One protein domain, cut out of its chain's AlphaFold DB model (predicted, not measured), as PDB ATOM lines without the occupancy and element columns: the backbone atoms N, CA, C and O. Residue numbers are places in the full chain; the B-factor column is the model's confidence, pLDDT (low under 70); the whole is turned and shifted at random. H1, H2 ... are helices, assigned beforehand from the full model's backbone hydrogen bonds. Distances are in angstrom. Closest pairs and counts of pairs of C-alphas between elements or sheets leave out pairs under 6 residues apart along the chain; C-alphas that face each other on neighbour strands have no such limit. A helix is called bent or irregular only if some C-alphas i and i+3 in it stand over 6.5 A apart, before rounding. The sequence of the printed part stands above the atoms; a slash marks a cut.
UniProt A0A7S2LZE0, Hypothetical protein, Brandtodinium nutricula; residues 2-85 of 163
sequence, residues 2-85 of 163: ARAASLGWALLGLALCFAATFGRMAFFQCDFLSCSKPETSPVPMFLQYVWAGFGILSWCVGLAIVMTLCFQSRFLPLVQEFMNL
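Overview. This is residues 2 to 85 of the 163 residues of the protein "Hypothetical protein" of Brandtodinium nutricula (UniProt A0A7S2LZE0). Two long helices, H1 and the arm H2b of a bent second helix, run side by side and opposite ways, crossing at a shallow 28 degrees, with a long loop of residues 28 to 44 at one end of the elongated pair. At the other end the short helix H3 turns aside at a steep angle to H2b. The printed part has 84 residues with three named helices, in the order H1, H2, H3, and no named strand; the class is all helix. The whole is loose, with a radius of gyration of the C-alphas of 17.0 A, and its C-alphas span 51 by 27 by 17 A along their three main axes.

Arrangement. H1, residues 2 to 27, has a kink of 44 degrees near residue 21; it is neither bent nor irregular, but only just: C-alphas 21 and 24 are 6.3 A apart. H2, residues 45 to 71, was assigned as one helix by its hydrogen bonds, but it is bent, with C-alphas 53 and 56 standing 7.2 A apart. Its arms are H2a, residues 45 to 53, and H2b, residues 56 to 71, at a steep tilt of 48 degrees. H1 and H2b touch, with 29 pairs of C-alphas within 8 A; the closest are those of Gly 13 and Gly 62, 4.1 A apart. They stand at a shallow tilt of 28 degrees and run opposite ways. H1 and H2a are close but not clearly touching: their closest C-alphas, those of Phe 27 and Gln 48, are 6.1 A apart. Their lines stand at a steep tilt of 64 degrees. H3, residues 77 to 83, is close to H2b but not clearly touching it, with the closest C-alphas, those of Cys 70 and Gln 80, 5.9 A apart. These two stand at a steep tilt of 63 degrees and run opposite ways. H3 is apart from H1 and from H2a. In H2a, H2b and H3 every O i to N i+4 pair is within hydrogen-bond range; in H1 19 of 22 are.

Along the chain. H1 begins at C-alpha 2, at (64.405, 86.089, 9.430), and is 36.1 A long from first to last C-alpha. H2a is 12.9 A long, and H2b is 22.7 A long, ending at C-alpha 71, at (54.472, 75.463, 3.041). H3 is 9.9 A long and ends at C-alpha 83, at (43.904, 77.731, 5.116).

Size, cuts and confidence. The two C-alphas farthest apart are those of Lys 37 and Arg 74, at 51.3 A. The printed part has no cut. The link from H1 to H2, 17 residues, is long; the link from H2 to H3, 5 residues, is tight. The mean pLDDT of the printed part is 76.6, and residues 2 to 3, 24 to 42 and 73 to 75 are under 70.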
ATOM      1  N   ALA A   2      65.127  86.980  10.362       65.75
ATOM      2  CA  ALA A   2      64.405  86.089   9.430       65.75
ATOM      3  C   ALA A   2      62.872  86.307   9.377       65.75
ATOM      4  O   ALA A   2      62.299  86.365   8.297       65.75
ATOM      5  N   ARG A   3      62.221  86.528  10.532       66.56
ATOM      6  CA  ARG A   3      60.764  86.768  10.625       66.56
ATOM      7  C   ARG A   3      60.299  88.109  10.025       66.56
ATOM      8  O   ARG A   3      59.166  88.221   9.581       66.56
ATOM      9  N   ALA A   4      61.169  89.123  10.017       72.00
ATOM     10  CA  ALA A   4      60.862  90.428   9.421       72.00
ATOM     11  C   ALA A   4      60.982  90.374   7.891       72.00
ATOM     12  O   ALA A   4      60.140  90.919   7.188       72.00
ATOM     13  N   ALA A   5      61.982  89.647   7.380       77.00
ATOM     14  CA  ALA A   5      62.125  89.396   5.950       77.00
ATOM     15  C   ALA A   5      60.947  88.576   5.398       77.00
ATOM     16  O   ALA A   5      60.387  88.940   4.370       77.00
ATOM     17  N   SER A   6      60.510  87.520   6.098       76.00
ATOM     18  CA  SER A   6      59.359  86.707   5.674       76.00
ATOM     19  C   SER A   6      58.038  87.480   5.683       76.00
ATOM     20  O   SER A   6      57.206  87.278   4.805       76.00
ATOM     21  N   LEU A   7      57.854  88.395   6.641       81.50
ATOM     22  CA  LEU A   7      56.700  89.293   6.659       81.50
ATOM     23  C   LEU A   7      56.733  90.264   5.469       81.50
ATOM     24  O   LEU A   7      55.702  90.491   4.848       81.50
ATOM     25  N   GLY A   8      57.914  90.775   5.108       85.12
ATOM     26  CA  GLY A   8      58.099  91.588   3.905       85.12
ATOM     27  C   GLY A   8      57.695  90.847   2.627       85.12
ATOM     28  O   GLY A   8      56.940  91.390   1.824       85.12
ATOM     29  N   TRP A   9      58.112  89.587   2.472       84.75
ATOM     30  CA  TRP A   9      57.706  88.747   1.336       84.75
ATOM     31  C   TRP A   9      56.202  88.461   1.316       84.75
ATOM     32  O   TRP A   9      55.594  88.501   0.250       84.75
ATOM     33  N   ALA A  10      55.580  88.236   2.476       83.50
ATOM     34  CA  ALA A  10      54.134  88.047   2.562       83.50
ATOM     35  C   ALA A  10      53.361  89.308   2.154       83.50
ATOM     36  O   ALA A  10      52.424  89.230   1.362       83.50
ATOM     37  N   LEU A  11      53.775  90.475   2.658       86.69
ATOM     38  CA  LEU A  11      53.177  91.759   2.293       86.69
ATOM     39  C   LEU A  11      53.373  92.060   0.807       86.69
ATOM     40  O   LEU A  11      52.445  92.545   0.170       86.69
ATOM     41  N   LEU A  12      54.535  91.722   0.241       89.75
ATOM     42  CA  LEU A  12      54.791  91.842  -1.191       89.75
ATOM     43  C   LEU A  12      53.869  90.927  -2.008       89.75
ATOM     44  O   LEU A  12      53.250  91.390  -2.960       89.75
ATOM     45  N   GLY A  13      53.738  89.653  -1.629       88.00
ATOM     46  CA  GLY A  13      52.847  88.705  -2.302       88.00
ATOM     47  C   GLY A  13      51.386  89.158  -2.263       88.00
ATOM     48  O   GLY A  13      50.721  89.195  -3.297       88.00
ATOM     49  N   LEU A  14      50.910  89.601  -1.095       86.50
ATOM     50  CA  LEU A  14      49.570  90.171  -0.943       86.50
ATOM     51  C   LEU A  14      49.403  91.445  -1.775       86.50
ATOM     52  O   LEU A  14      48.412  91.569  -2.488       86.50
ATOM     53  N   ALA A  15      50.374  92.359  -1.748       88.75
ATOM     54  CA  ALA A  15      50.339  93.583  -2.542       88.75
ATOM     55  C   ALA A  15      50.274  93.291  -4.048       88.75
ATOM     56  O   ALA A  15      49.517  93.951  -4.751       88.75
ATOM     57  N   LEU A  16      50.997  92.278  -4.542       88.31
ATOM     58  CA  LEU A  16      50.920  91.844  -5.940       88.31
ATOM     59  C   LEU A  16      49.533  91.287  -6.293       88.31
ATOM     60  O   LEU A  16      48.980  91.650  -7.331       88.31
ATOM     61  N   CYS A  17      48.932  90.473  -5.421       87.75
ATOM     62  CA  CYS A  17      47.572  89.962  -5.617       87.75
ATOM     63  C   CYS A  17      46.516  91.084  -5.606       87.75
ATOM     64  O   CYS A  17      45.611  91.103  -6.446       87.75
ATOM     65  N   PHE A  18      46.640  92.042  -4.682       85.25
ATOM     66  CA  PHE A  18      45.778  93.226  -4.616       85.25
ATOM     67  C   PHE A  18      45.956  94.120  -5.843       85.25
ATOM     68  O   PHE A  18      44.970  94.564  -6.430       85.25
ATOM     69  N   ALA A  19      47.198  94.339  -6.277       84.69
ATOM     70  CA  ALA A  19      47.477  95.088  -7.487       84.69
ATOM     71  C   ALA A  19      46.818  94.402  -8.686       84.69
ATOM     72  O   ALA A  19      46.092  95.060  -9.417       84.69
ATOM     73  N   ALA A  20      46.999  93.093  -8.883       83.50
ATOM     74  CA  ALA A  20      46.447  92.376 -10.037       83.50
ATOM     75  C   ALA A  20      44.908  92.425 -10.127       83.50
ATOM     76  O   ALA A  20      44.343  92.488 -11.223       83.50
ATOM     77  N   THR A  21      44.225  92.412  -8.980       77.19
ATOM     78  CA  THR A  21      42.757  92.416  -8.896       77.19
ATOM     79  C   THR A  21      42.176  93.821  -9.019       77.19
ATOM     80  O   THR A  21      41.339  94.068  -9.887       77.19
ATOM     81  N   PHE A  22      42.654  94.768  -8.211       74.19
ATOM     82  CA  PHE A  22      42.116  96.129  -8.165       74.19
ATOM     83  C   PHE A  22      42.786  97.083  -9.153       74.19
ATOM     84  O   PHE A  22      42.194  98.090  -9.524       74.19
ATOM     85  N   GLY A  23      43.970  96.754  -9.670       74.31
ATOM     86  CA  GLY A  23      44.645  97.547 -10.696       74.31
ATOM     87  C   GLY A  23      43.821  97.654 -11.977       74.31
ATOM     88  O   GLY A  23      43.772  98.719 -12.582       74.31
ATOM     89  N   ARG A  24      43.049  96.617 -12.344       66.81
ATOM     90  CA  ARG A  24      42.109  96.721 -13.476       66.81
ATOM     91  C   ARG A  24      41.078  97.843 -13.293       66.81
ATOM     92  O   ARG A  24      40.713  98.451 -14.292       66.81
ATOM     93  N   MET A  25      40.670  98.157 -12.057       64.62
ATOM     94  CA  MET A  25      39.773  99.289 -11.774       64.62
ATOM     95  C   MET A  25      40.411 100.625 -12.125       64.62
ATOM     96  O   MET A  25      39.727 101.492 -12.639       64.62
ATOM     97  N   ALA A  26      41.707 100.795 -11.856       64.69
ATOM     98  CA  ALA A  26      42.417 102.042 -12.128       64.69
ATOM     99  C   ALA A  26      42.747 102.217 -13.622       64.69
ATOM    100  O   ALA A  26      42.795 103.340 -14.114       64.69
ATOM    101  N   PHE A  27      42.967 101.113 -14.348       61.28
ATOM    102  CA  PHE A  27      43.391 101.148 -15.751       61.28
ATOM    103  C   PHE A  27      42.236 101.085 -16.768       61.28
ATOM    104  O   PHE A  27      42.394 101.610 -17.866       61.28
ATOM    105  N   PHE A  28      41.080 100.498 -16.429       60.75
ATOM    106  CA  PHE A  28      39.935 100.326 -17.344       60.75
ATOM    107  C   PHE A  28      38.680 101.105 -16.904       60.75
ATOM    108  O   PHE A  28      37.569 100.585 -16.950       60.75
ATOM    109  N   GLN A  29      38.826 102.369 -16.489       54.66
ATOM    110  CA  GLN A  29      37.677 103.243 -16.172       54.66
ATOM    111  C   GLN A  29      36.952 103.809 -17.410       54.66
ATOM    112  O   GLN A  29      36.064 104.644 -17.264       54.66
ATOM    113  N   CYS A  30      37.339 103.422 -18.626       53.31
ATOM    114  CA  CYS A  30      36.837 104.018 -19.863       53.31
ATOM    115  C   CYS A  30      36.128 102.974 -20.737       53.31
ATOM    116  O   CYS A  30      36.625 101.861 -20.907       53.31
ATOM    117  N   ASP A  31      34.989 103.357 -21.324       53.78
ATOM    118  CA  ASP A  31      34.326 102.607 -22.398       53.78
ATOM    119  C   ASP A  31      35.300 102.312 -23.550       53.78
ATOM    120  O   ASP A  31      36.142 103.150 -23.883       53.78
ATOM    121  N   PHE A  32      35.134 101.171 -24.236       53.03
ATOM    122  CA  PHE A  32      35.952 100.793 -25.402       53.03
ATOM    123  C   PHE A  32      36.031 101.898 -26.476       53.03
ATOM    124  O   PHE A  32      37.071 102.066 -27.109       53.03
ATOM    125  N   LEU A  33      34.962 102.687 -26.650       51.28
ATOM    126  CA  LEU A  33      34.900 103.827 -27.579       51.28
ATOM    127  C   LEU A  33      35.602 105.091 -27.045       51.28
ATOM    128  O   LEU A  33      36.148 105.868 -27.827       51.28
ATOM    129  N   SER A  34      35.627 105.290 -25.725       50.66
ATOM    130  CA  SER A  34      36.298 106.426 -25.073       50.66
ATOM    131  C   SER A  34      37.800 106.196 -24.882       50.66
ATOM    132  O   SER A  34      38.558 107.160 -24.889       50.66
ATOM    133  N   CYS A  35      38.269 104.942 -24.824       52.41
ATOM    134  CA  CYS A  35      39.700 104.594 -24.823       52.41
ATOM    135  C   CYS A  35      40.446 105.005 -26.103       52.41
ATOM    136  O   CYS A  35      41.674 105.064 -26.105       52.41
ATOM    137  N   SER A  36      39.730 105.307 -27.192       53.09
ATOM    138  CA  SER A  36      40.345 105.852 -28.406       53.09
ATOM    139  C   SER A  36      40.755 107.323 -28.255       53.09
ATOM    140  O   SER A  36      41.496 107.823 -29.102       53.09
ATOM    141  N   LYS A  37      40.269 108.035 -27.225       53.97
ATOM    142  CA  LYS A  37      40.560 109.455 -27.007       53.97
ATOM    143  C   LYS A  37      41.594 109.611 -25.878       53.97
ATOM    144  O   LYS A  37      41.275 109.343 -24.723       53.97
ATOM    145  N   PRO A  38      42.825 110.064 -26.182       54.91
ATOM    146  CA  PRO A  38      43.921 110.149 -25.208       54.91
ATOM    147  C   PRO A  38      43.741 111.243 -24.140       54.91
ATOM    148  O   PRO A  38      44.512 111.297 -23.190       54.91
ATOM    149  N   GLU A  39      42.743 112.116 -24.280       55.75
ATOM    150  CA  GLU A  39      42.530 113.280 -23.408       55.75
ATOM    151  C   GLU A  39      41.771 112.944 -22.109       55.75
ATOM    152  O   GLU A  39      41.852 113.682 -21.133       55.75
ATOM    153  N   THR A  40      41.063 111.811 -22.059       57.09
ATOM    154  CA  THR A  40      40.205 111.432 -20.919       57.09
ATOM    155  C   THR A  40      40.794 110.347 -20.017       57.09
ATOM    156  O   THR A  40      40.189 110.014 -18.999       57.09
ATOM    157  N   SER A  41      41.956 109.775 -20.352       59.94
ATOM    158  CA  SER A  41      42.570 108.717 -19.541       59.94
ATOM    159  C   SER A  41      43.540 109.295 -18.498       59.94
ATOM    160  O   SER A  41      44.506 109.951 -18.887       59.94
ATOM    161  N   PRO A  42      43.381 108.994 -17.195       68.75
ATOM    162  CA  PRO A  42      44.281 109.482 -16.142       68.75
ATOM    163  C   PRO A  42      45.680 108.833 -16.164       68.75
ATOM    164  O   PRO A  42      46.552 109.224 -15.391       68.75
ATOM    165  N   VAL A  43      45.911 107.833 -17.026       73.31
ATOM    166  CA  VAL A  43      47.137 107.023 -17.074       73.31
ATOM    167  C   VAL A  43      47.708 106.942 -18.496       73.31
ATOM    168  O   VAL A  43      46.942 106.786 -19.450       73.31
ATOM    169  N   PRO A  44      49.045 106.993 -18.665       78.62
ATOM    170  CA  PRO A  44      49.673 106.941 -19.981       78.62
ATOM    171  C   PRO A  44      49.441 105.588 -20.664       78.62
ATOM    172  O   PRO A  44      49.514 104.532 -20.033       78.62
ATOM    173  N   MET A  45      49.234 105.624 -21.981       75.56
ATOM    174  CA  MET A  45      48.898 104.465 -22.819       75.56
ATOM    175  C   MET A  45      49.870 103.282 -22.660       75.56
ATOM    176  O   MET A  45      49.441 102.138 -22.536       75.56
ATOM    177  N   PHE A  46      51.180 103.542 -22.591       82.00
ATOM    178  CA  PHE A  46      52.191 102.498 -22.389       82.00
ATOM    179  C   PHE A  46      51.935 101.666 -21.121       82.00
ATOM    180  O   PHE A  46      52.016 100.439 -21.150       82.00
ATOM    181  N   LEU A  47      51.569 102.321 -20.016       80.62
ATOM    182  CA  LEU A  47      51.366 101.657 -18.730       80.62
ATOM    183  C   LEU A  47      50.129 100.745 -18.747       80.62
ATOM    184  O   LEU A  47      50.128  99.717 -18.076       80.62
ATOM    185  N   GLN A  48      49.119 101.069 -19.564       77.31
ATOM    186  CA  GLN A  48      47.927 100.235 -19.752       77.31
ATOM    187  C   GLN A  48      48.267  98.906 -20.434       77.31
ATOM    188  O   GLN A  48      47.836  97.851 -19.975       77.31
ATOM    189  N   TYR A  49      49.080  98.931 -21.497       80.38
ATOM    190  CA  TYR A  49      49.502  97.711 -22.193       80.38
ATOM    191  C   TYR A  49      50.440  96.855 -21.344       80.38
ATOM    192  O   TYR A  49      50.290  95.633 -21.302       80.38
ATOM    193  N   VAL A  50      51.366  97.491 -20.619       85.19
ATOM    194  CA  VAL A  50      52.214  96.801 -19.639       85.19
ATOM    195  C   VAL A  50      51.337  96.127 -18.585       85.19
ATOM    196  O   VAL A  50      51.501  94.939 -18.317       85.19
ATOM    197  N   TRP A  51      50.352  96.834 -18.035       82.25
ATOM    198  CA  TRP A  51      49.423  96.252 -17.073       82.25
ATOM    199  C   TRP A  51      48.611  95.088 -17.658       82.25
ATOM    200  O   TRP A  51      48.484  94.044 -17.021       82.25
ATOM    201  N   ALA A  52      48.099  95.234 -18.881       81.50
ATOM    202  CA  ALA A  52      47.321  94.200 -19.557       81.50
ATOM    203  C   ALA A  52      48.132  92.912 -19.782       81.50
ATOM    204  O   ALA A  52      47.610  91.820 -19.565       81.50
ATOM    205  N   GLY A  53      49.410  93.029 -20.161       84.69
ATOM    206  CA  GLY A  53      50.294  91.876 -20.349       84.69
ATOM    207  C   GLY A  53      50.770  91.248 -19.036       84.69
ATOM    208  O   GLY A  53      50.793  90.026 -18.897       84.69
ATOM    209  N   PHE A  54      51.131  92.069 -18.047       87.25
ATOM    210  CA  PHE A  54      51.757  91.598 -16.807       87.25
ATOM    211  C   PHE A  54      50.781  91.359 -15.649       87.25
ATOM    212  O   PHE A  54      51.182  90.780 -14.644       87.25
ATOM    213  N   GLY A  55      49.506  91.742 -15.759       85.75
ATOM    214  CA  GLY A  55      48.533  91.616 -14.667       85.75
ATOM    215  C   GLY A  55      48.250  90.169 -14.243       85.75
ATOM    216  O   GLY A  55      48.120  89.876 -13.057       85.75
ATOM    217  N   ILE A  56      48.197  89.232 -15.194       86.25
ATOM    218  CA  ILE A  56      48.052  87.799 -14.876       86.25
ATOM    219  C   ILE A  56      49.353  87.247 -14.286       86.25
ATOM    220  O   ILE A  56      49.323  86.456 -13.345       86.25
ATOM    221  N   LEU A  57      50.503  87.692 -14.796       89.31
ATOM    222  CA  LEU A  57      51.803  87.272 -14.277       89.31
ATOM    223  C   LEU A  57      52.008  87.740 -12.833       89.31
ATOM    224  O   LEU A  57      52.449  86.952 -12.001       89.31
ATOM    225  N   SER A  58      51.648  88.983 -12.510       88.94
ATOM    226  CA  SER A  58      51.750  89.515 -11.149       88.94
ATOM    227  C   SER A  58      50.847  88.762 -10.171       88.94
ATOM    228  O   SER A  58      51.287  88.463  -9.062       88.94
ATOM    229  N   TRP A  59      49.645  88.362 -10.599       89.69
ATOM    230  CA  TRP A  59      48.774  87.467  -9.834       89.69
ATOM    231  C   TRP A  59      49.438  86.114  -9.555       89.69
ATOM    232  O   TRP A  59      49.526  85.696  -8.400       89.69
ATOM    233  N   CYS A  60      49.958  85.445 -10.588       92.44
ATOM    234  CA  CYS A  60      50.611  84.143 -10.444       92.44
ATOM    235  C   CYS A  60      51.845  84.209  -9.531       92.44
ATOM    236  O   CYS A  60      52.026  83.340  -8.678       92.44
ATOM    237  N   VAL A  61      52.674  85.248  -9.673       92.56
ATOM    238  CA  VAL A  61      53.856  85.465  -8.825       92.56
ATOM    239  C   VAL A  61      53.448  85.758  -7.381       92.56
ATOM    240  O   VAL A  61      54.013  85.168  -6.460       92.56
ATOM    241  N   GLY A  62      52.445  86.614  -7.167       89.56
ATOM    242  CA  GLY A  62      51.909  86.907  -5.837       89.56
ATOM    243  C   GLY A  62      51.402  85.647  -5.133       89.56
ATOM    244  O   GLY A  62      51.792  85.377  -3.996       89.56
ATOM    245  N   LEU A  63      50.624  84.820  -5.838       89.38
ATOM    246  CA  LEU A  63      50.162  83.530  -5.325       89.38
ATOM    247  C   LEU A  63      51.316  82.570  -5.028       89.38
ATOM    248  O   LEU A  63      51.311  81.944  -3.973       89.38
ATOM    249  N   ALA A  64      52.318  82.462  -5.904       91.12
ATOM    250  CA  ALA A  64      53.469  81.589  -5.678       91.12
ATOM    251  C   ALA A  64      54.246  81.977  -4.407       91.12
ATOM    252  O   ALA A  64      54.622  81.108  -3.614       91.12
ATOM    253  N   ILE A  65      54.439  83.277  -4.165       89.44
ATOM    254  CA  ILE A  65      55.073  83.781  -2.939       89.44
ATOM    255  C   ILE A  65      54.234  83.414  -1.709       89.44
ATOM    256  O   ILE A  65      54.767  82.883  -0.739       89.44
ATOM    257  N   VAL A  66      52.916  83.635  -1.743       85.94
ATOM    258  CA  VAL A  66      52.036  83.273  -0.617       85.94
ATOM    259  C   VAL A  66      52.063  81.762  -0.359       85.94
ATOM    260  O   VAL A  66      52.247  81.339   0.780       85.94
ATOM    261  N   MET A  67      51.963  80.942  -1.407       87.81
ATOM    262  CA  MET A  67      51.963  79.481  -1.296       87.81
ATOM    263  C   MET A  67      53.271  78.936  -0.716       87.81
ATOM    264  O   MET A  67      53.247  78.125   0.209       87.81
ATOM    265  N   THR A  68      54.418  79.397  -1.219       85.88
ATOM    266  CA  THR A  68      55.737  78.976  -0.708       85.88
ATOM    267  C   THR A  68      55.914  79.321   0.769       85.88
ATOM    268  O   THR A  68      56.430  78.504   1.535       85.88
ATOM    269  N   LEU A  69      55.412  80.478   1.202       82.94
ATOM    270  CA  LEU A  69      55.439  80.873   2.606       82.94
ATOM    271  C   LEU A  69      54.487  80.043   3.484       82.94
ATOM    272  O   LEU A  69      54.819  79.786   4.641       82.94
ATOM    273  N   CYS A  70      53.347  79.591   2.952       81.56
ATOM    274  CA  CYS A  70      52.435  78.685   3.659       81.56
ATOM    275  C   CYS A  70      53.035  77.285   3.863       81.56
ATOM    276  O   CYS A  70      52.864  76.703   4.934       81.56
ATOM    277  N   PHE A  71      53.774  76.750   2.883       81.94
ATOM    278  CA  PHE A  71      54.472  75.463   3.041       81.94
ATOM    279  C   PHE A  71      55.551  75.516   4.120       81.94
ATOM    280  O   PHE A  71      55.812  74.537   4.820       81.94
ATOM    281  N   GLN A  72      56.171  76.678   4.282       79.81
ATOM    282  CA  GLN A  72      57.209  76.902   5.265       79.81
ATOM    283  C   GLN A  72      56.573  77.415   6.567       79.81
ATOM    284  O   GLN A  72      56.755  78.566   6.965       79.81
ATOM    285  N   SER A  73      55.832  76.515   7.228       64.44
ATOM    286  CA  SER A  73      54.963  76.680   8.420       64.44
ATOM    287  C   SER A  73      55.479  77.567   9.566       64.44
ATOM    288  O   SER A  73      54.735  77.983  10.451       64.44
ATOM    289  N   ARG A  74      56.766  77.907   9.562       66.56
ATOM    290  CA  ARG A  74      57.424  78.782  10.530       66.56
ATOM    291  C   ARG A  74      57.079  80.268  10.371       66.56
ATOM    292  O   ARG A  74      57.305  81.034  11.312       66.56
ATOM    293  N   PHE A  75      56.596  80.700   9.204       67.50
ATOM    294  CA  PHE A  75      56.553  82.127   8.866       67.50
ATOM    295  C   PHE A  75      55.165  82.780   8.933       67.50
ATOM    296  O   PHE A  75      55.109  83.960   9.287       67.50
ATOM    297  N   LEU A  76      54.066  82.049   8.689       72.50
ATOM    298  CA  LEU A  76      52.689  82.574   8.764       72.50
ATOM    299  C   LEU A  76      51.705  81.602   9.448       72.50
ATOM    300  O   LEU A  76      50.840  81.036   8.779       72.50
ATOM    301  N   PRO A  77      51.770  81.443  10.783       74.69
ATOM    302  CA  PRO A  77      50.883  80.523  11.502       74.69
ATOM    303  C   PRO A  77      49.394  80.869  11.324       74.69
ATOM    304  O   PRO A  77      48.589  79.980  11.084       74.69
ATOM    305  N   LEU A  78      49.038  82.161  11.322       79.81
ATOM    306  CA  LEU A  78      47.648  82.613  11.149       79.81
ATOM    307  C   LEU A  78      47.064  82.249   9.776       79.81
ATOM    308  O   LEU A  78      45.926  81.800   9.680       79.81
ATOM    309  N   VAL A  79      47.839  82.446   8.704       78.75
ATOM    310  CA  VAL A  79      47.378  82.127   7.342       78.75
ATOM    311  C   VAL A  79      47.266  80.617   7.168       78.75
ATOM    312  O   VAL A  79      46.326  80.145   6.539       78.75
ATOM    313  N   GLN A  80      48.182  79.859   7.769       80.38
ATOM    314  CA  GLN A  80      48.138  78.403   7.747       80.38
ATOM    315  C   GLN A  80      46.918  77.850   8.496       80.38
ATOM    316  O   GLN A  80      46.232  76.978   7.971       80.38
ATOM    317  N   GLU A  81      46.608  78.366   9.687       84.44
ATOM    318  CA  GLU A  81      45.400  77.989  10.434       84.44
ATOM    319  C   GLU A  81      44.130  78.305   9.643       84.44
ATOM    320  O   GLU A  81      43.251  77.454   9.520       84.44
ATOM    321  N   PHE A  82      44.067  79.492   9.035       85.88
ATOM    322  CA  PHE A  82      42.957  79.880   8.174       85.88
ATOM    323  C   PHE A  82      42.818  78.955   6.962       85.88
ATOM    324  O   PHE A  82      41.716  78.508   6.662       85.88
ATOM    325  N   MET A  83      43.916  78.622   6.281       82.94
ATOM    326  CA  MET A  83      43.904  77.731   5.116       82.94
ATOM    327  C   MET A  83      43.609  76.268   5.454       82.94
ATOM    328  O   MET A  83      43.098  75.543   4.604       82.94
ATOM    329  N   ASN A  84      43.875  75.835   6.685       87.00
ATOM    330  CA  ASN A  84      43.560  74.486   7.151       87.00
ATOM    331  C   ASN A  84      42.099  74.322   7.604       87.00
ATOM    332  O   ASN A  84      41.714  73.235   8.038       87.00
ATOM    333  N   LEU A  85      41.266  75.368   7.510       90.69
ATOM    334  CA  LEU A  85      39.850  75.261   7.851       90.69
ATOM    335  C   LEU A  85      39.131  74.260   6.921       90.69
ATOM    336  O   LEU A  85      39.235  74.367   5.697       90.69
TER     337      LEU A  85